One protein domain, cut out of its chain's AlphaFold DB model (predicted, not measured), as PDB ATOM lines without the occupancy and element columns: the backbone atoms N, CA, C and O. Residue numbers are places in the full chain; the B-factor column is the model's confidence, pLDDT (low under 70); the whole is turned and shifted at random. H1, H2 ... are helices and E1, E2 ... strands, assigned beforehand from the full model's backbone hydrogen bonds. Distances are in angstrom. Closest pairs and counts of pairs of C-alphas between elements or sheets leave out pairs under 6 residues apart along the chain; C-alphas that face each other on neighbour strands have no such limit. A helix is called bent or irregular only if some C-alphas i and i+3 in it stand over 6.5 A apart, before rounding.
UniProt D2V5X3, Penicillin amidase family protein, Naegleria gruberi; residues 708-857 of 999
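Overview. This is residues 708 to 857 of the 999 residues of the protein "Penicillin amidase family protein" of Naegleria gruberi (UniProt D2V5X3). A cluster of mostly crossed helices is built round H7, which runs through the middle with H1, H4, H5 and H6 packed on it. The short H2 and H3 lie at the later end of H1; a small hairpin of strands, E1 and E2, reaches away from the helices, and short H8 lies beyond the end of H7. The printed part has 150 residues, mostly helix, with eight named helices and two strands in the order H1 H2 H3 H4 H5 E1 E2 H6 H7 H8; the sheet, E1 - E2, is antiparallel. The whole is compact, with a radius of gyration of the C-alphas of 15.2 A and spans of 41 by 40 by 28 A.

Along the chain. Find C-alpha 709 at (86.529, 131.937, 84.183); from there H1 runs 22.0 A to residue 724, with a kink of 63 degrees near residue 716. Next come H2, residues 727 to 731, and H3, residues 733 to 740. H4, residues 752 to 770, spans 27.3 A with a kink of 26 degrees near residue 764. Read on through H5, residues 778 to 785, E1, residues 790 to 793, and E2, residues 796 to 799. H6, residues 805 to 823, spans 26.0 A. H7, residues 832 to 850, spans 27.3 A, starting at (86.259, 156.003, 86.147). H8, residues 853 to 857, ends at C-alpha 857, (75.308, 126.740, 103.375). H1, H4 and H8 are irregular: C-alphas 714 and 717 are 7.3 A apart, 765 and 768 7.5 A, 853 and 856 7.3 A.

Arrangement. Begin at the hub, H1 and H7, which touch four helices each. Residues 718 to 723 of H1 touch residues 836 to 843 of H7, about perpendicular at 90 degrees; the closest C-alphas, of Ser 722 and Ala 840, are 4.2 A apart. H4 touches H7 with residues 754 to 762 alone, at a steep tilt of 53 degrees, opposite ways, closest at C-alphas 758 and 843, 5.4 A. H6 touches H7 the same way at 37 degrees, only just steep, closest at C-alphas 815 and 835, 5.0 A. H5 touches H6, closest at C-alphas 784 and 811, 5.0 A. Residues 719 to 723 of H1 touch H3, closest at C-alphas 723 and 735, 5.9 A; H1 and H2 only just touch, only at the corner, with 3 pairs of C-alphas within 8 A. In the hairpin E1 and E2, look for N 798 and O 791, 2.8 A apart, within hydrogen-bond range. Each O i to N i+4 pair is within range in H2, H3, H5, H6 and H7, against 8 of 12 in H1, 9 of 15 in H4 and 0 of 1 in H8, where 0 of 2 O i to N i+3 pairs are.

Size, cuts and confidence. The two C-alphas farthest apart, of Asp 806 and Lys 854, are 43.2 A apart. The printed part has no cut, and H3 to H4 is the long link, with 11 residues. The model's mean pLDDT over the printed part is 81.2; look for values under 70 at residue 747, residues 771 to 773, residue 776, residues 788 to 802 and residues 850 to 857.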
ATOM      1  N   ASN A 708      85.250 129.509  87.703       84.56
ATOM      2  CA  ASN A 708      84.401 130.453  86.997       84.56
ATOM      3  C   ASN A 708      85.302 131.447  86.266       84.56
ATOM      4  O   ASN A 708      85.775 132.416  86.857       84.56
ATOM      5  N   VAL A 709      85.541 131.189  84.978       81.56
ATOM      6  CA  VAL A 709      86.529 131.937  84.183       81.56
ATOM      7  C   VAL A 709      86.221 133.435  84.145       81.56
ATOM      8  O   VAL A 709      87.135 134.248  84.193       81.56
ATOM      9  N   TYR A 710      84.940 133.806  84.111       82.94
ATOM     10  CA  TYR A 710      84.521 135.206  84.111       82.94
ATOM     11  C   TYR A 710      84.863 135.911  85.434       82.94
ATOM     12  O   TYR A 710      85.311 137.055  85.437       82.94
ATOM     13  N   PHE A 711      84.747 135.227  86.575       85.06
ATOM     14  CA  PHE A 711      85.219 135.787  87.842       85.06
ATOM     15  C   PHE A 711      86.745 135.775  87.965       85.06
ATOM     16  O   PHE A 711      87.308 136.782  88.388       85.06
ATOM     17  N   SER A 712      87.414 134.678  87.598       82.12
ATOM     18  CA  SER A 712      88.864 134.524  87.789       82.12
ATOM     19  C   SER A 712      89.704 135.371  86.827       82.12
ATOM     20  O   SER A 712      90.741 135.886  87.233       82.12
ATOM     21  N   GLU A 713      89.289 135.502  85.560       77.19
ATOM     22  CA  GLU A 713      90.014 136.268  84.535       77.19
ATOM     23  C   GLU A 713      89.477 137.704  84.405       77.19
ATOM     24  O   GLU A 713      90.276 138.641  84.334       77.19
ATOM     25  N   ASP A 714      88.153 137.908  84.364       80.00
ATOM     26  CA  ASP A 714      87.566 139.213  84.023       80.00
ATOM     27  C   ASP A 714      87.281 140.078  85.272       80.00
ATOM     28  O   ASP A 714      87.774 141.203  85.352       80.00
ATOM     29  N   LEU A 715      86.543 139.586  86.278       86.75
ATOM     30  CA  LEU A 715      86.102 140.419  87.416       86.75
ATOM     31  C   LEU A 715      87.079 140.526  88.602       86.75
ATOM     32  O   LEU A 715      86.945 141.460  89.399       86.75
ATOM     33  N   MET A 716      88.056 139.626  88.749       87.88
ATOM     34  CA  MET A 716      88.968 139.619  89.908       87.88
ATOM     35  C   MET A 716      89.714 140.954  90.151       87.88
ATOM     36  O   MET A 716      89.805 141.376  91.312       87.88
ATOM     37  N   PRO A 717      90.199 141.687  89.122       87.00
ATOM     38  CA  PRO A 717      90.818 143.002  89.320       87.00
ATOM     39  C   PRO A 717      89.848 144.033  89.915       87.00
ATOM     40  O   PRO A 717      90.218 144.798  90.808       87.00
ATOM     41  N   LEU A 718      88.587 144.023  89.468       90.31
ATOM     42  CA  LEU A 718      87.538 144.908  89.978       90.31
ATOM     43  C   LEU A 718      87.131 144.530  91.410       90.31
ATOM     44  O   LEU A 718      86.913 145.419  92.235       90.31
ATOM     45  N   LEU A 719      87.080 143.232  91.734       92.62
ATOM     46  CA  LEU A 719      86.803 142.748  93.089       92.62
ATOM     47  C   LEU A 719      87.912 143.182  94.055       92.62
ATOM     48  O   LEU A 719      87.628 143.765  95.098       92.62
ATOM     49  N   THR A 720      89.174 142.988  93.663       92.69
ATOM     50  CA  THR A 720      90.359 143.409  94.429       92.69
ATOM     51  C   THR A 720      90.336 144.916  94.697       92.69
ATOM     52  O   THR A 720      90.558 145.357  95.825       92.69
ATOM     53  N   LYS A 721      90.008 145.720  93.678       92.69
ATOM     54  CA  LYS A 721      89.852 147.176  93.805       92.69
ATOM     55  C   LYS A 721      88.693 147.554  94.734       92.69
ATOM     56  O   LYS A 721      88.858 148.434  95.573       92.69
ATOM     57  N   SER A 722      87.564 146.851  94.640       95.88
ATOM     58  CA  SER A 722      86.373 147.068  95.478       95.88
ATOM     59  C   SER A 722      86.616 146.726  96.952       95.88
ATOM     60  O   SER A 722      86.164 147.463  97.825       95.88
ATOM     61  N   VAL A 723      87.359 145.648  97.245       95.75
ATOM     62  CA  VAL A 723      87.770 145.286  98.616       95.75
ATOM     63  C   VAL A 723      88.721 146.337  99.190       95.75
ATOM     64  O   VAL A 723      88.542 146.770 100.325       95.75
ATOM     65  N   ASN A 724      89.715 146.766  98.409       96.50
ATOM     66  CA  ASN A 724      90.739 147.712  98.860       96.50
ATOM     67  C   ASN A 724      90.271 149.177  98.909       96.50
ATOM     68  O   ASN A 724      90.976 150.008  99.476       96.50
ATOM     69  N   TYR A 725      89.091 149.497  98.367       96.44
ATOM     70  CA  TYR A 725      88.517 150.847  98.401       96.44
ATOM     71  C   TYR A 725      88.230 151.331  99.833       96.44
ATOM     72  O   TYR A 725      88.369 152.516 100.130       96.44
ATOM     73  N   TYR A 726      87.841 150.419 100.731       94.06
ATOM     74  CA  TYR A 726      87.558 150.726 102.132       94.06
ATOM     75  C   TYR A 726      88.449 149.891 103.065       94.06
ATOM     76  O   TYR A 726      88.507 148.665 102.965       94.06
ATOM     77  N   SER A 727      89.154 150.554 103.988       93.12
ATOM     78  CA  SER A 727      90.143 149.914 104.868       93.12
ATOM     79  C   SER A 727      89.532 149.016 105.949       93.12
ATOM     80  O   SER A 727      90.178 148.067 106.392       93.12
ATOM     81  N   ASP A 728      88.288 149.263 106.357       91.88
ATOM     82  CA  ASP A 728      87.510 148.371 107.222       91.88
ATOM     83  C   ASP A 728      87.167 147.061 106.497       91.88
ATOM     84  O   ASP A 728      87.316 145.982 107.072       91.88
ATOM     85  N   ILE A 729      86.809 147.128 105.209       91.62
ATOM     86  CA  ILE A 729      86.564 145.938 104.388       91.62
ATOM     87  C   ILE A 729      87.864 145.162 104.163       91.62
ATOM     88  O   ILE A 729      87.901 143.976 104.488       91.62
ATOM     89  N   SER A 730      88.941 145.785 103.675       93.44
ATOM     90  CA  SER A 730      90.194 145.063 103.379       93.44
ATOM     91  C   SER A 730      90.883 144.477 104.619       93.44
ATOM     92  O   SER A 730      91.518 143.424 104.536       93.44
ATOM     93  N   SER A 731      90.721 145.098 105.794       91.06
ATOM     94  CA  SER A 731      91.246 144.564 107.059       91.06
ATOM     95  C   SER A 731      90.358 143.490 107.708       91.06
ATOM     96  O   SER A 731      90.866 142.701 108.519       91.06
ATOM     97  N   SER A 732      89.073 143.409 107.341       88.44
ATOM     98  CA  SER A 732      88.132 142.401 107.846       88.44
ATOM     99  C   SER A 732      88.525 140.964 107.469       88.44
ATOM    100  O   SER A 732      89.303 140.719 106.544       88.44
ATOM    101  N   SER A 733      87.952 139.985 108.175       86.62
ATOM    102  CA  SER A 733      88.087 138.565 107.823       86.62
ATOM    103  C   SER A 733      87.585 138.279 106.407       86.62
ATOM    104  O   SER A 733      88.244 137.552 105.666       86.62
ATOM    105  N   ILE A 734      86.459 138.877 106.006       85.44
ATOM    106  CA  ILE A 734      85.850 138.594 104.706       85.44
ATOM    107  C   ILE A 734      86.580 139.268 103.539       85.44
ATOM    108  O   ILE A 734      86.725 138.654 102.486       85.44
ATOM    109  N   GLY A 735      87.123 140.475 103.729       89.50
ATOM    110  CA  GLY A 735      87.983 141.113 102.728       89.50
ATOM    111  C   GLY A 735      89.251 140.300 102.463       89.50
ATOM    112  O   GLY A 735      89.615 140.091 101.310       89.50
ATOM    113  N   LYS A 736      89.873 139.753 103.516       90.75
ATOM    114  CA  LYS A 736      91.040 138.864 103.393       90.75
ATOM    115  C   LYS A 736      90.727 137.561 102.654       90.75
ATOM    116  O   LYS A 736      91.554 137.129 101.860       90.75
ATOM    117  N   LEU A 737      89.552 136.967 102.877       88.56
ATOM    118  CA  LEU A 737      89.096 135.795 102.117       88.56
ATOM    119  C   LEU A 737      88.897 136.140 100.632       88.56
ATOM    120  O   LEU A 737      89.470 135.480  99.773       88.56
ATOM    121  N   LEU A 738      88.180 137.229 100.325       90.00
ATOM    122  CA  LEU A 738      87.948 137.679  98.944       90.00
ATOM    123  C   LEU A 738      89.248 138.019  98.191       90.00
ATOM    124  O   LEU A 738      89.331 137.760  96.996       90.00
ATOM    125  N   LEU A 739      90.265 138.562  98.873       91.81
ATOM    126  CA  LEU A 739      91.588 138.848  98.290       91.81
ATOM    127  C   LEU A 739      92.460 137.600  98.075       91.81
ATOM    128  O   LEU A 739      93.417 137.662  97.307       91.81
ATOM    129  N   ALA A 740      92.161 136.493  98.757       89.94
ATOM    130  CA  ALA A 740      92.871 135.219  98.625       89.94
ATOM    131  C   ALA A 740      92.157 134.221  97.692       89.94
ATOM    132  O   ALA A 740      92.654 133.113  97.485       89.94
ATOM    133  N   TRP A 741      90.991 134.588  97.158       89.00
ATOM    134  CA  TRP A 741      90.144 133.711  96.357       89.00
ATOM    135  C   TRP A 741      90.703 133.483  94.947       89.00
ATOM    136  O   TRP A 741      91.140 134.407  94.267       89.00
ATOM    137  N   ASP A 742      90.623 132.239  94.480       83.88
ATOM    138  CA  ASP A 742      91.097 131.785  93.167       83.88
ATOM    139  C   ASP A 742      90.024 131.863  92.059       83.88
ATOM    140  O   ASP A 742      90.279 131.495  90.911       83.88
ATOM    141  N   GLY A 743      88.811 132.328  92.383       84.00
ATOM    142  CA  GLY A 743      87.666 132.325  91.465       84.00
ATOM    143  C   GLY A 743      86.968 130.962  91.340       84.00
ATOM    144  O   GLY A 743      86.165 130.763  90.424       84.00
ATOM    145  N   SER A 744      87.262 130.010  92.230       82.81
ATOM    146  CA  SER A 744      86.644 128.685  92.251       82.81
ATOM    147  C   SER A 744      85.301 128.687  92.985       82.81
ATOM    148  O   SER A 744      85.166 129.240  94.078       82.81
ATOM    149  N   PHE A 745      84.288 128.053  92.387       79.69
ATOM    150  CA  PHE A 745      82.906 128.017  92.887       79.69
ATOM    151  C   PHE A 745      82.569 126.679  93.580       79.69
ATOM    152  O   PHE A 745      81.449 126.177  93.473       79.69
ATOM    153  N   THR A 746      83.531 126.076  94.287       74.25
ATOM    154  CA  THR A 746      83.319 124.816  95.027       74.25
ATOM    155  C   THR A 746      82.338 124.972  96.192       74.25
ATOM    156  O   THR A 746      82.149 126.061  96.732       74.25
ATOM    157  N   SER A 747      81.770 123.855  96.655       66.38
ATOM    158  CA  SER A 747      80.935 123.786  97.869       66.38
ATOM    159  C   SER A 747      81.605 124.299  99.147       66.38
ATOM    160  O   SER A 747      80.912 124.568 100.121       66.38
ATOM    161  N   SER A 748      82.937 124.380  99.180       70.94
ATOM    162  CA  SER A 748      83.697 124.887 100.327       70.94
ATOM    163  C   SER A 748      84.049 126.374 100.222       70.94
ATOM    164  O   SER A 748      84.564 126.923 101.194       70.94
ATOM    165  N   SER A 749      83.806 127.031  99.080       76.31
ATOM    166  CA  SER A 749      84.087 128.462  98.930       76.31
ATOM    167  C   SER A 749      83.052 129.298  99.683       76.31
ATOM    168  O   SER A 749      81.853 129.257  99.399       76.31
ATOM    169  N   SER A 750      83.536 130.092 100.637       77.06
ATOM    170  CA  SER A 750      82.731 131.101 101.344       77.06
ATOM    171  C   SER A 750      82.675 132.427 100.571       77.06
ATOM    172  O   SER A 750      81.819 133.272 100.822       77.06
ATOM    173  N   GLU A 751      83.578 132.589  99.607       84.12
ATOM    174  CA  GLU A 751      83.813 133.772  98.786       84.12
ATOM    175  C   GLU A 751      82.860 133.819  97.588       84.12
ATOM    176  O   GLU A 751      82.221 134.845  97.345       84.12
ATOM    177  N   ALA A 752      82.700 132.693  96.884       78.62
ATOM    178  CA  ALA A 752      81.880 132.582  95.680       78.62
ATOM    179  C   ALA A 752      80.424 133.072  95.862       78.62
ATOM    180  O   ALA A 752      79.927 133.779  94.979       78.62
ATOM    181  N   PRO A 753      79.718 132.810  96.988       75.62
ATOM    182  CA  PRO A 753      78.398 133.388  97.225       75.62
ATOM    183  C   PRO A 753      78.388 134.916  97.263       75.62
ATOM    184  O   PRO A 753      77.473 135.537  96.722       75.62
ATOM    185  N   ILE A 754      79.396 135.516  97.895       80.06
ATOM    186  CA  ILE A 754      79.503 136.965  98.082       80.06
ATOM    187  C   ILE A 754      79.913 137.632  96.775       80.06
ATOM    188  O   ILE A 754      79.297 138.622  96.390       80.06
ATOM    189  N   ALA A 755      80.865 137.043  96.049       84.81
ATOM    190  CA  ALA A 755      81.254 137.483  94.716       84.81
ATOM    191  C   ALA A 755      80.068 137.435  93.734       84.81
ATOM    192  O   ALA A 755      79.798 138.421  93.047       84.81
ATOM    193  N   GLN A 756      79.279 136.352  93.737       79.88
ATOM    194  CA  GLN A 756      78.060 136.258  92.929       79.88
ATOM    195  C   GLN A 756      77.026 137.327  93.313       79.88
ATOM    196  O   GLN A 756      76.385 137.915  92.442       79.88
ATOM    197  N   ARG A 757      76.841 137.606  94.613       80.81
ATOM    198  CA  ARG A 757      75.928 138.673  95.058       80.81
ATOM    199  C   ARG A 757      76.407 140.063  94.684       80.81
ATOM    200  O   ARG A 757      75.591 140.881  94.274       80.81
ATOM    201  N   TRP A 758      77.704 140.306  94.780       88.69
ATOM    202  CA  TRP A 758      78.324 141.542  94.335       88.69
ATOM    203  C   TRP A 758      78.114 141.759  92.832       88.69
ATOM    204  O   TRP A 758      77.628 142.820  92.460       88.69
ATOM    205  N   TYR A 759      78.330 140.742  91.990       86.81
ATOM    206  CA  TYR A 759      78.022 140.811  90.556       86.81
ATOM    207  C   TYR A 759      76.543 141.122  90.267       86.81
ATOM    208  O   TYR A 759      76.248 141.975  89.429       86.81
ATOM    209  N   TYR A 760      75.598 140.518  90.999       80.50
ATOM    210  CA  TYR A 760      74.191 140.905  90.871       80.50
ATOM    211  C   TYR A 760      73.973 142.387  91.226       80.50
ATOM    212  O   TYR A 760      73.320 143.093  90.464       80.50
ATOM    213  N   GLU A 761      74.553 142.910  92.307       85.00
ATOM    214  CA  GLU A 761      74.452 144.346  92.620       85.00
ATOM    215  C   GLU A 761      75.170 145.245  91.583       85.00
ATOM    216  O   GLU A 761      74.683 146.342  91.296       85.00
ATOM    217  N   LEU A 762      76.241 144.770  90.926       90.12
ATOM    218  CA  LEU A 762      76.842 145.458  89.771       90.12
ATOM    219  C   LEU A 762      75.843 145.600  88.613       90.12
ATOM    220  O   LEU A 762      75.704 146.686  88.054       90.12
ATOM    221  N   SER A 763      75.093 144.537  88.297       85.38
ATOM    222  CA  SER A 763      74.129 144.498  87.181       85.38
ATOM    223  C   SER A 763      72.985 145.523  87.281       85.38
ATOM    224  O   SER A 763      72.293 145.789  86.298       85.38
ATOM    225  N   ARG A 764      72.783 146.144  88.451       86.44
ATOM    226  CA  ARG A 764      71.777 147.200  88.661       86.44
ATOM    227  C   ARG A 764      72.135 148.528  87.978       86.44
ATOM    228  O   ARG A 764      71.278 149.402  87.882       86.44
ATOM    229  N   ILE A 765      73.364 148.676  87.473       89.25
ATOM    230  CA  ILE A 765      73.851 149.887  86.793       89.25
ATOM    231  C   ILE A 765      72.974 150.333  85.606       89.25
ATOM    232  O   ILE A 765      72.840 151.529  85.371       89.25
ATOM    233  N   ALA A 766      72.329 149.402  84.892       82.25
ATOM    234  CA  ALA A 766      71.434 149.707  83.766       82.25
ATOM    235  C   ALA A 766      69.939 149.764  84.142       82.25
ATOM    236  O   ALA A 766      69.073 149.742  83.260       82.25
ATOM    237  N   ALA A 767      69.601 149.823  85.435       79.69
ATOM    238  CA  ALA A 767      68.206 149.834  85.878       79.69
ATOM    239  C   ALA A 767      67.440 151.096  85.438       79.69
ATOM    240  O   ALA A 767      66.241 151.011  85.164       79.69
ATOM    241  N   SER A 768      68.123 152.239  85.310       79.50
ATOM    242  CA  SER A 768      67.569 153.477  84.739       79.50
ATOM    243  C   SER A 768      67.121 153.300  83.288       79.50
ATOM    244  O   SER A 768      66.008 153.676  82.929       79.50
ATOM    245  N   ASP A 769      67.984 152.694  82.475       77.06
ATOM    246  CA  ASP A 769      67.846 152.629  81.018       77.06
ATOM    247  C   ASP A 769      66.803 151.576  80.627       77.06
ATOM    248  O   ASP A 769      65.932 151.776  79.779       77.06
ATOM    249  N   THR A 770      66.875 150.423  81.290       74.00
ATOM    250  CA  THR A 770      66.077 149.236  80.963       74.00
ATOM    251  C   THR A 770      64.742 149.223  81.712       74.00
ATOM    252  O   THR A 770      63.762 148.636  81.249       74.00
ATOM    253  N   GLY A 771      64.660 149.896  82.866       67.81
ATOM    254  CA  GLY A 771      63.566 149.757  83.830       67.81
ATOM    255  C   GLY A 771      63.517 148.390  84.525       67.81
ATOM    256  O   GLY A 771      62.521 148.090  85.177       67.81
ATOM    257  N   VAL A 772      64.551 147.555  84.374       66.25
ATOM    258  CA  VAL A 772      64.685 146.255  85.043       66.25
ATOM    259  C   VAL A 772      65.687 146.414  86.179       66.25
ATOM    260  O   VAL A 772      66.800 146.873  85.957       66.25
ATOM    261  N   ALA A 773      65.320 146.021  87.401       66.19
ATOM    262  CA  ALA A 773      66.151 146.267  88.586       66.19
ATOM    263  C   ALA A 773      67.569 145.657  88.513       66.19
ATOM    264  O   ALA A 773      68.472 146.180  89.159       66.19
ATOM    265  N   TYR A 774      67.749 144.581  87.738       70.00
ATOM    266  CA  TYR A 774      68.992 143.825  87.570       70.00
ATOM    267  C   TYR A 774      69.169 143.453  86.087       70.00
ATOM    268  O   TYR A 774      68.360 142.688  85.556       70.00
ATOM    269  N   TRP A 775      70.201 143.978  85.419       73.75
ATOM    270  CA  TRP A 775      70.479 143.738  83.997       73.75
ATOM    271  C   TRP A 775      71.671 142.793  83.811       73.75
ATOM    272  O   TRP A 775      72.820 143.208  83.655       73.75
ATOM    273  N   ASP A 776      71.384 141.496  83.888       69.88
ATOM    274  CA  ASP A 776      72.382 140.424  83.899       69.88
ATOM    275  C   ASP A 776      72.921 140.124  82.484       69.88
ATOM    276  O   ASP A 776      72.543 139.144  81.846       69.88
ATOM    277  N   ASN A 777      73.773 141.016  81.967       76.06
ATOM    278  CA  ASN A 777      74.562 140.799  80.752       76.06
ATOM    279  C   ASN A 777      76.067 140.909  81.095       76.06
ATOM    280  O   ASN A 777      76.541 142.014  81.364       76.06
ATOM    281  N   PRO A 778      76.835 139.804  81.078       78.56
ATOM    282  CA  PRO A 778      78.234 139.786  81.515       78.56
ATOM    283  C   PRO A 778      79.164 140.648  80.665       78.56
ATOM    284  O   PRO A 778      80.066 141.279  81.204       78.56
ATOM    285  N   ILE A 779      78.957 140.693  79.343       79.00
ATOM    286  CA  ILE A 779      79.784 141.518  78.452       79.00
ATOM    287  C   ILE A 779      79.569 142.992  78.804       79.00
ATOM    288  O   ILE A 779      80.536 143.690  79.090       79.00
ATOM    289  N   PHE A 780      78.312 143.433  78.903       83.81
ATOM    290  CA  PHE A 780      77.986 144.795  79.323       83.81
ATOM    291  C   PHE A 780      78.529 145.126  80.723       83.81
ATOM    292  O   PHE A 780      79.152 146.169  80.896       83.81
ATOM    293  N   VAL A 781      78.330 144.257  81.724       85.25
ATOM    294  CA  VAL A 781      78.814 144.516  83.094       85.25
ATOM    295  C   VAL A 781      80.339 144.628  83.116       85.25
ATOM    296  O   VAL A 781      80.861 145.572  83.703       85.25
ATOM    297  N   ARG A 782      81.067 143.732  82.443       85.50
ATOM    298  CA  ARG A 782      82.525 143.846  82.305       85.50
ATOM    299  C   ARG A 782      82.917 145.164  81.646       85.50
ATOM    300  O   ARG A 782      83.699 145.912  82.222       85.50
ATOM    301  N   ASP A 783      82.352 145.467  80.483       83.25
ATOM    302  CA  ASP A 783      82.723 146.631  79.671       83.25
ATOM    303  C   ASP A 783      82.310 147.961  80.333       83.25
ATOM    304  O   ASP A 783      82.888 149.014  80.051       83.25
ATOM    305  N   ALA A 784      81.353 147.930  81.268       85.31
ATOM    306  CA  ALA A 784      80.978 149.074  82.090       85.31
ATOM    307  C   ALA A 784      82.005 149.418  83.177       85.31
ATOM    308  O   ALA A 784      82.208 150.598  83.468       85.31
ATOM    309  N   PHE A 785      82.673 148.419  83.762       88.19
ATOM    310  CA  PHE A 785      83.631 148.627  84.855       88.19
ATOM    311  C   PHE A 785      85.106 148.493  84.437       88.19
ATOM    312  O   PHE A 785      85.980 149.012  85.131       88.19
ATOM    313  N   LEU A 786      85.397 147.826  83.316       82.69
ATOM    314  CA  LEU A 786      86.745 147.478  82.848       82.69
ATOM    315  C   LEU A 786      86.954 147.876  81.367       82.69
ATOM    316  O   LEU A 786      87.209 147.018  80.525       82.69
ATOM    317  N   PRO A 787      86.891 149.179  81.026       70.19
ATOM    318  CA  PRO A 787      86.949 149.659  79.636       70.19
ATOM    319  C   PRO A 787      88.280 149.379  78.910       70.19
ATOM    320  O   PRO A 787      88.315 149.248  77.689       70.19
ATOM    321  N   ASN A 788      89.374 149.279  79.670       66.81
ATOM    322  CA  ASN A 788      90.722 148.960  79.191       66.81
ATOM    323  C   ASN A 788      91.143 147.565  79.675       66.81
ATOM    324  O   ASN A 788      92.215 147.400  80.260       66.81
ATOM    325  N   TYR A 789      90.259 146.576  79.526       61.41
ATOM    326  CA  TYR A 789      90.533 145.218  79.976       61.41
ATOM    327  C   TYR A 789      91.757 144.633  79.251       61.41
ATOM    328  O   TYR A 789      91.889 144.666  78.031       61.41
ATOM    329  N   VAL A 790      92.696 144.098  80.021       58.88
ATOM    330  CA  VAL A 790      93.876 143.406  79.505       58.88
ATOM    331  C   VAL A 790      94.113 142.235  80.436       58.88
ATOM    332  O   VAL A 790      94.364 142.441  81.624       58.88
ATOM    333  N   TYR A 791      94.028 141.014  79.913       54.59
ATOM    334  CA  TYR A 791      94.256 139.819  80.715       54.59
ATOM    335  C   TYR A 791      95.611 139.212  80.383       54.59
ATOM    336  O   TYR A 791      95.974 139.038  79.221       54.59
ATOM    337  N   SER A 792      96.386 138.903  81.419       47.47
ATOM    338  CA  SER A 792      97.635 138.161  81.270       47.47
ATOM    339  C   SER A 792      97.379 136.698  81.585       47.47
ATOM    340  O   SER A 792      96.813 136.372  82.628       47.47
ATOM    341  N   LYS A 793      97.794 135.809  80.683       51.25
ATOM    342  CA  LYS A 793      97.637 134.362  80.824       51.25
ATOM    343  C   LYS A 793      98.976 133.685  80.598       51.25
ATOM    344  O   LYS A 793      99.597 133.875  79.557       51.25
ATOM    345  N   ASN A 794      99.443 132.924  81.587       48.97
ATOM    346  CA  ASN A 794     100.764 132.281  81.577       48.97
ATOM    347  C   ASN A 794     101.910 133.262  81.229       48.97
ATOM    348  O   ASN A 794     102.818 132.931  80.473       48.97
ATOM    349  N   GLY A 795     101.831 134.503  81.730       47.41
ATOM    350  CA  GLY A 795     102.795 135.574  81.442       47.41
ATOM    351  C   GLY A 795     102.640 136.252  80.072       47.41
ATOM    352  O   GLY A 795     103.355 137.209  79.793       47.41
ATOM    353  N   THR A 796     101.703 135.805  79.230       44.91
ATOM    354  CA  THR A 796     101.398 136.430  77.937       44.91
ATOM    355  C   THR A 796     100.247 137.415  78.088       44.91
ATOM    356  O   THR A 796      99.127 137.030  78.419       44.91
ATOM    357  N   THR A 797     100.517 138.690  77.817       51.91
ATOM    358  CA  THR A 797      99.498 139.744  77.778       51.91
ATOM    359  C   THR A 797      98.608 139.585  76.547       51.91
ATOM    360  O   THR A 797      99.069 139.778  75.423       51.91
ATOM    361  N   VAL A 798      97.325 139.283  76.752       52.88
ATOM    362  CA  VAL A 798      96.294 139.351  75.715       52.88
ATOM    363  C   VAL A 798      95.578 140.693  75.845       52.88
ATOM    364  O   VAL A 798      94.821 140.938  76.786       52.88
ATOM    365  N   THR A 799      95.828 141.583  74.890       47.16
ATOM    366  CA  THR A 799      95.062 142.822  74.717       47.16
ATOM    367  C   THR A 799      93.628 142.475  74.318       47.16
ATOM    368  O   THR A 799      93.439 141.810  73.296       47.16
ATOM    369  N   SER A 800      92.622 142.904  75.090       50.97
ATOM    370  CA  SER A 800      91.227 142.781  74.649       50.97
ATOM    371  C   SER A 800      90.902 143.810  73.564       50.97
ATOM    372  O   SER A 800      91.698 144.701  73.265       50.97
ATOM    373  N   GLU A 801      89.702 143.714  72.989       56.03
ATOM    374  CA  GLU A 801      89.131 144.833  72.239       56.03
ATOM    375  C   GLU A 801      88.914 145.994  73.219       56.03
ATOM    376  O   GLU A 801      88.193 145.844  74.206       56.03
ATOM    377  N   THR A 802      89.584 147.124  72.992       61.97
ATOM    378  CA  THR A 802      89.319 148.367  73.722       61.97
ATOM    379  C   THR A 802      87.963 148.897  73.276       61.97
ATOM    380  O   THR A 802      87.756 149.122  72.080       61.97
ATOM    381  N   ILE A 803      87.035 149.103  74.211       74.12
ATOM    382  CA  ILE A 803      85.752 149.729  73.875       74.12
ATOM    383  C   ILE A 803      85.950 151.199  73.490       74.12
ATOM    384  O   ILE A 803      86.922 151.839  73.890       74.12
ATOM    385  N   SER A 804      85.027 151.748  72.699       79.81
ATOM    386  CA  SER A 804      85.122 153.151  72.279       79.81
ATOM    387  C   SER A 804      85.109 154.103  73.483       79.81
ATOM    388  O   SER A 804      84.438 153.838  74.486       79.81
ATOM    389  N   SER A 805      85.788 155.249  73.359       83.88
ATOM    390  CA  SER A 805      85.719 156.335  74.351       83.88
ATOM    391  C   SER A 805      84.277 156.744  74.651       83.88
ATOM    392  O   SER A 805      83.942 157.072  75.785       83.88
ATOM    393  N   ASP A 806      83.402 156.670  73.649       86.06
ATOM    394  CA  ASP A 806      82.004 157.066  73.769       86.06
ATOM    395  C   ASP A 806      81.190 156.026  74.551       86.06
ATOM    396  O   ASP A 806      80.389 156.401  75.408       86.06
ATOM    397  N   THR A 807      81.442 154.727  74.341       85.12
ATOM    398  CA  THR A 807      80.898 153.644  75.183       85.12
ATOM    399  C   THR A 807      81.384 153.787  76.625       85.12
ATOM    400  O   THR A 807      80.568 153.744  77.548       85.12
ATOM    401  N   GLN A 808      82.684 154.032  76.838       88.12
ATOM    402  CA  GLN A 808      83.235 154.250  78.179       88.12
ATOM    403  C   GLN A 808      82.553 155.442  78.868       88.12
ATOM    404  O   GLN A 808      82.105 155.321  80.008       88.12
ATOM    405  N   ASN A 809      82.396 156.568  78.166       90.31
ATOM    406  CA  ASN A 809      81.715 157.753  78.685       90.31
ATOM    407  C   ASN A 809      80.248 157.462  79.055       90.31
ATOM    408  O   ASN A 809      79.811 157.847  80.139       90.31
ATOM    409  N   ARG A 810      79.485 156.743  78.215       91.69
ATOM    410  CA  ARG A 810      78.093 156.347  78.529       91.69
ATOM    411  C   ARG A 810      78.012 155.429  79.756       91.69
ATOM    412  O   ARG A 810      77.131 155.605  80.602       91.69
ATOM    413  N   ASN A 811      78.950 154.496  79.899       90.94
ATOM    414  CA  ASN A 811      79.028 153.614  81.064       90.94
ATOM    415  C   ASN A 811      79.370 154.385  82.350       90.94
ATOM    416  O   ASN A 811      78.700 154.201  83.363       90.94
ATOM    417  N   ILE A 812      80.301 155.341  82.291       93.06
ATOM    418  CA  ILE A 812      80.623 156.246  83.406       93.06
ATOM    419  C   ILE A 812      79.399 157.060  83.859       93.06
ATOM    420  O   ILE A 812      79.117 157.127  85.056       93.06
ATOM    421  N   GLN A 813      78.617 157.619  82.928       92.88
ATOM    422  CA  GLN A 813      77.365 158.312  83.276       92.88
ATOM    423  C   GLN A 813      76.363 157.374  83.967       92.88
ATOM    424  O   GLN A 813      75.676 157.779  84.907       92.88
ATOM    425  N   SER A 814      76.329 156.100  83.561       92.50
ATOM    426  CA  SER A 814      75.500 155.071  84.203       92.50
ATOM    427  C   SER A 814      75.944 154.820  85.649       92.50
ATOM    428  O   SER A 814      75.103 154.760  86.542       92.50
ATOM    429  N   CYS A 815      77.256 154.759  85.915       94.19
ATOM    430  CA  CYS A 815      77.809 154.640  87.269       94.19
ATOM    431  C   CYS A 815      77.418 155.829  88.165       94.19
ATOM    432  O   CYS A 815      76.979 155.625  89.297       94.19
ATOM    433  N   VAL A 816      77.535 157.067  87.665       95.06
ATOM    434  CA  VAL A 816      77.153 158.289  88.404       95.06
ATOM    435  C   VAL A 816      75.652 158.302  88.713       95.06
ATOM    436  O   VAL A 816      75.245 158.558  89.851       95.06
ATOM    437  N   LEU A 817      74.813 157.971  87.727       92.81
ATOM    438  CA  LEU A 817      73.365 157.896  87.908       92.81
ATOM    439  C   LEU A 817      72.981 156.795  88.908       92.81
ATOM    440  O   LEU A 817      72.196 157.047  89.826       92.81
ATOM    441  N   ALA A 818      73.571 155.606  88.793       91.44
ATOM    442  CA  ALA A 818      73.329 154.488  89.696       91.44
ATOM    443  C   ALA A 818      73.806 154.790  91.132       91.44
ATOM    444  O   ALA A 818      73.091 154.495  92.087       91.44
ATOM    445  N   LEU A 819      74.945 155.470  91.317       94.50
ATOM    446  CA  LEU A 819      75.395 155.957  92.630       94.50
ATOM    447  C   LEU A 819      74.365 156.874  93.301       94.50
ATOM    448  O   LEU A 819      74.052 156.684  94.480       94.50
ATOM    449  N   SER A 820      73.812 157.828  92.552       93.06
ATOM    450  CA  SER A 820      72.821 158.769  93.085       93.06
ATOM    451  C   SER A 820      71.475 158.102  93.395       93.06
ATOM    452  O   SER A 820      70.896 158.349  94.450       93.06
ATOM    453  N   THR A 821      71.002 157.210  92.521       89.31
ATOM    454  CA  THR A 821      69.664 156.598  92.610       89.31
ATOM    455  C   THR A 821      69.599 155.370  93.517       89.31
ATOM    456  O   THR A 821      68.561 155.130  94.130       89.31
ATOM    457  N   ILE A 822      70.686 154.600  93.634       89.12
ATOM    458  CA  ILE A 822      70.745 153.372  94.446       89.12
ATOM    459  C   ILE A 822      71.372 153.629  95.819       89.12
ATOM    460  O   ILE A 822      70.898 153.081  96.815       89.12
ATOM    461  N   TYR A 823      72.426 154.449  95.888       91.75
ATOM    462  CA  TYR A 823      73.212 154.659  97.112       91.75
ATOM    463  C   TYR A 823      73.106 156.077  97.694       91.75
ATOM    464  O   TYR A 823      73.716 156.345  98.728       91.75
ATOM    465  N   GLY A 824      72.347 156.983  97.064       92.62
ATOM    466  CA  GLY A 824      72.202 158.376  97.508       92.62
ATOM    467  C   GLY A 824      73.481 159.213  97.377       92.62
ATOM    468  O   GLY A 824      73.579 160.279  97.980       92.62
ATOM    469  N   VAL A 825      74.478 158.736  96.626       93.81
ATOM    470  CA  VAL A 825      75.782 159.396  96.482       93.81
ATOM    471  C   VAL A 825      75.734 160.360  95.298       93.81
ATOM    472  O   VAL A 825      75.676 159.943  94.144       93.81
ATOM    473  N   THR A 826      75.772 161.659  95.582       92.81
ATOM    474  CA  THR A 826      75.722 162.736  94.579       92.81
ATOM    475  C   THR A 826      77.073 163.446  94.422       92.81
ATOM    476  O   THR A 826      78.000 163.231  95.203       92.81
ATOM    477  N   GLY A 827      77.190 164.313  93.408       90.81
ATOM    478  CA  GLY A 827      78.346 165.208  93.234       90.81
ATOM    479  C   GLY A 827      79.663 164.526  92.845       90.81
ATOM    480  O   GLY A 827      80.717 165.136  92.992       90.81
ATOM    481  N   GLN A 828      79.622 163.275  92.380       91.94
ATOM    482  CA  GLN A 828      80.814 162.578  91.888       91.94
ATOM    483  C   GLN A 828      81.238 163.116  90.521       91.94
ATOM    484  O   GLN A 828      80.391 163.491  89.707       91.94
ATOM    485  N   ALA A 829      82.546 163.122  90.265       92.31
ATOM    486  CA  ALA A 829      83.076 163.397  88.939       92.31
ATOM    487  C   ALA A 829      82.619 162.311  87.951       92.31
ATOM    488  O   ALA A 829      82.537 161.132  88.296       92.31
ATOM    489  N   ALA A 830      82.322 162.710  86.715       92.00
ATOM    490  CA  ALA A 830      81.977 161.783  85.644       92.00
ATOM    491  C   ALA A 830      83.248 161.181  85.023       92.00
ATOM    492  O   ALA A 830      83.574 161.441  83.867       92.00
ATOM    493  N   ASP A 831      83.961 160.382  85.815       92.69
ATOM    494  CA  ASP A 831      85.136 159.618  85.406       92.69
ATOM    495  C   ASP A 831      85.104 158.182  85.974       92.69
ATOM    496  O   ASP A 831      84.141 157.758  86.620       92.69
ATOM    497  N   GLN A 832      86.162 157.404  85.724       90.19
ATOM    498  CA  GLN A 832      86.259 156.003  86.147       90.19
ATOM    499  C   GLN A 832      86.114 155.803  87.669       90.19
ATOM    500  O   GLN A 832      85.637 154.750  88.100       90.19
ATOM    501  N   THR A 833      86.467 156.800  88.491       92.69
ATOM    502  CA  THR A 833      86.384 156.700  89.956       92.69
ATOM    503  C   THR A 833      84.941 156.572  90.448       92.69
ATOM    504  O   THR A 833      84.703 155.913  91.459       92.69
ATOM    505  N   ALA A 834      83.957 157.087  89.698       94.00
ATOM    506  CA  ALA A 834      82.542 156.865  89.987       94.00
ATOM    507  C   ALA A 834      82.142 155.391  89.807       94.00
ATOM    508  O   ALA A 834      81.402 154.843  90.625       94.00
ATOM    509  N   CYS A 835      82.659 154.713  88.778       93.69
ATOM    510  CA  CYS A 835      82.430 153.280  88.582       93.69
ATOM    511  C   CYS A 835      83.135 152.432  89.648       93.69
ATOM    512  O   CYS A 835      82.553 151.472  90.156       93.69
ATOM    513  N   ASP A 836      84.345 152.823  90.051       93.94
ATOM    514  CA  ASP A 836      85.078 152.172  91.141       93.94
ATOM    515  C   ASP A 836      84.334 152.296  92.481       93.94
ATOM    516  O   ASP A 836      84.141 151.307  93.190       93.94
ATOM    517  N   LEU A 837      83.856 153.503  92.803       96.06
ATOM    518  CA  LEU A 837      83.053 153.776  93.994       96.06
ATOM    519  C   LEU A 837      81.714 153.027  93.954       96.06
ATOM    520  O   LEU A 837      81.278 152.519  94.986       96.06
ATOM    521  N   TYR A 838      81.072 152.914  92.788       96.62
ATOM    522  CA  TYR A 838      79.859 152.110  92.628       96.62
ATOM    523  C   TYR A 838      80.119 150.630  92.938       96.62
ATOM    524  O   TYR A 838      79.402 150.037  93.745       96.62
ATOM    525  N   ALA A 839      81.180 150.046  92.374       96.44
ATOM    526  CA  ALA A 839      81.549 148.652  92.619       96.44
ATOM    527  C   ALA A 839      81.921 148.390  94.093       96.44
ATOM    528  O   ALA A 839      81.509 147.377  94.670       96.44
ATOM    529  N   ALA A 840      82.607 149.339  94.738       96.94
ATOM    530  CA  ALA A 840      82.901 149.304  96.168       96.94
ATOM    531  C   ALA A 840      81.637 149.444  97.040       96.94
ATOM    532  O   ALA A 840      81.495 148.732  98.036       96.94
ATOM    533  N   LYS A 841      80.684 150.314  96.668       96.19
ATOM    534  CA  LYS A 841      79.385 150.455  97.355       96.19
ATOM    535  C   LYS A 841      78.519 149.207  97.221       96.19
ATOM    536  O   LYS A 841      77.932 148.778  98.217       96.19
ATOM    537  N   ALA A 842      78.505 148.583  96.045       93.94
ATOM    538  CA  ALA A 842      77.875 147.287  95.832       93.94
ATOM    539  C   ALA A 842      78.452 146.238  96.791       93.94
ATOM    540  O   ALA A 842      77.695 145.621  97.547       93.94
ATOM    541  N   LEU A 843      79.782 146.108  96.867       94.00
ATOM    542  CA  LEU A 843      80.432 145.141  97.758       94.00
ATOM    543  C   LEU A 843      80.164 145.442  99.240       94.00
ATOM    544  O   LEU A 843      79.790 144.541  99.991       94.00
ATOM    545  N   GLN A 844      80.275 146.708  99.653       93.50
ATOM    546  CA  GLN A 844      79.957 147.162 101.010       93.50
ATOM    547  C   GLN A 844      78.508 146.818 101.394       93.50
ATOM    548  O   GLN A 844      78.260 146.378 102.516       93.50
ATOM    549  N   SER A 845      77.551 146.966 100.470       88.62
ATOM    550  CA  SER A 845      76.144 146.622 100.712       88.62
ATOM    551  C   SER A 845      75.922 145.113 100.886       88.62
ATOM    552  O   SER A 845      75.192 144.702 101.788       88.62
ATOM    553  N   VAL A 846      76.613 144.286 100.092       86.00
ATOM    554  CA  VAL A 846      76.566 142.820 100.190       86.00
ATOM    555  C   VAL A 846      77.193 142.347 101.500       86.00
ATOM    556  O   VAL A 846      76.572 141.569 102.219       86.00
ATOM    557  N   ILE A 847      78.376 142.854 101.863       85.69
ATOM    558  CA  ILE A 847      79.051 142.489 103.117       85.69
ATOM    559  C   ILE A 847      78.232 142.942 104.329       85.69
ATOM    560  O   ILE A 847      78.019 142.148 105.241       85.69
ATOM    561  N   LYS A 848      77.688 144.167 104.327       83.69
ATOM    562  CA  LYS A 848      76.831 144.652 105.422       83.69
ATOM    563  C   LYS A 848      75.569 143.799 105.603       83.69
ATOM    564  O   LYS A 848      75.119 143.631 106.732       83.69
ATOM    565  N   LYS A 849      74.985 143.291 104.511       76.19
ATOM    566  CA  LYS A 849      73.731 142.525 104.550       76.19
ATOM    567  C   LYS A 849      73.923 141.023 104.798       76.19
ATOM    568  O   LYS A 849      73.027 140.397 105.354       76.19
ATOM    569  N   TYR A 850      75.045 140.441 104.375       69.62
ATOM    570  CA  TYR A 850      75.227 138.983 104.362       69.62
ATOM    571  C   TYR A 850      76.531 138.488 105.019       69.62
ATOM    572  O   TYR A 850      76.704 137.283 105.134       69.62
ATOM    573  N   GLY A 851      77.447 139.360 105.455       61.06
ATOM    574  CA  GLY A 851      78.845 139.033 105.796       61.06
ATOM    575  C   GLY A 851      79.139 138.146 107.021       61.06
ATOM    576  O   GLY A 851      80.269 138.183 107.506       61.06
ATOM    577  N   ASP A 852      78.187 137.356 107.530       57.78
ATOM    578  CA  ASP A 852      78.475 136.286 108.500       57.78
ATOM    579  C   ASP A 852      79.158 135.103 107.771       57.78
ATOM    580  O   ASP A 852      78.588 134.581 106.813       57.78
ATOM    581  N   PRO A 853      80.339 134.618 108.202       47.03
ATOM    582  CA  PRO A 853      81.047 133.502 107.561       47.03
ATOM    583  C   PRO A 853      80.263 132.186 107.381       47.03
ATOM    584  O   PRO A 853      80.720 131.304 106.660       47.03
ATOM    585  N   LYS A 854      79.081 132.013 107.989       47.38
ATOM    586  CA  LYS A 854      78.231 130.814 107.817       47.38
ATOM    587  C   LYS A 854      77.539 130.695 106.444       47.38
ATOM    588  O   LYS A 854      76.778 129.749 106.228       47.38
ATOM    589  N   LEU A 855      77.826 131.592 105.497       45.84
ATOM    590  CA  LEU A 855      77.304 131.565 104.121       45.84
ATOM    591  C   LEU A 855      77.699 130.329 103.274       45.84
ATOM    592  O   LEU A 855      77.122 130.128 102.205       45.84
ATOM    593  N   GLY A 856      78.598 129.451 103.732       40.03
ATOM    594  CA  GLY A 856      78.898 128.184 103.037       40.03
ATOM    595  C   GLY A 856      77.681 127.261 102.809       40.03
ATOM    596  O   GLY A 856      77.738 126.357 101.984       40.03
ATOM    597  N   ASN A 857      76.554 127.510 103.494       47.06
ATOM    598  CA  ASN A 857      75.308 126.740 103.375       47.06
ATOM    599  C   ASN A 857      74.146 127.487 102.684       47.06
ATOM    600  O   ASN A 857      72.997 127.084 102.849       47.06
TER     601      ASN A 857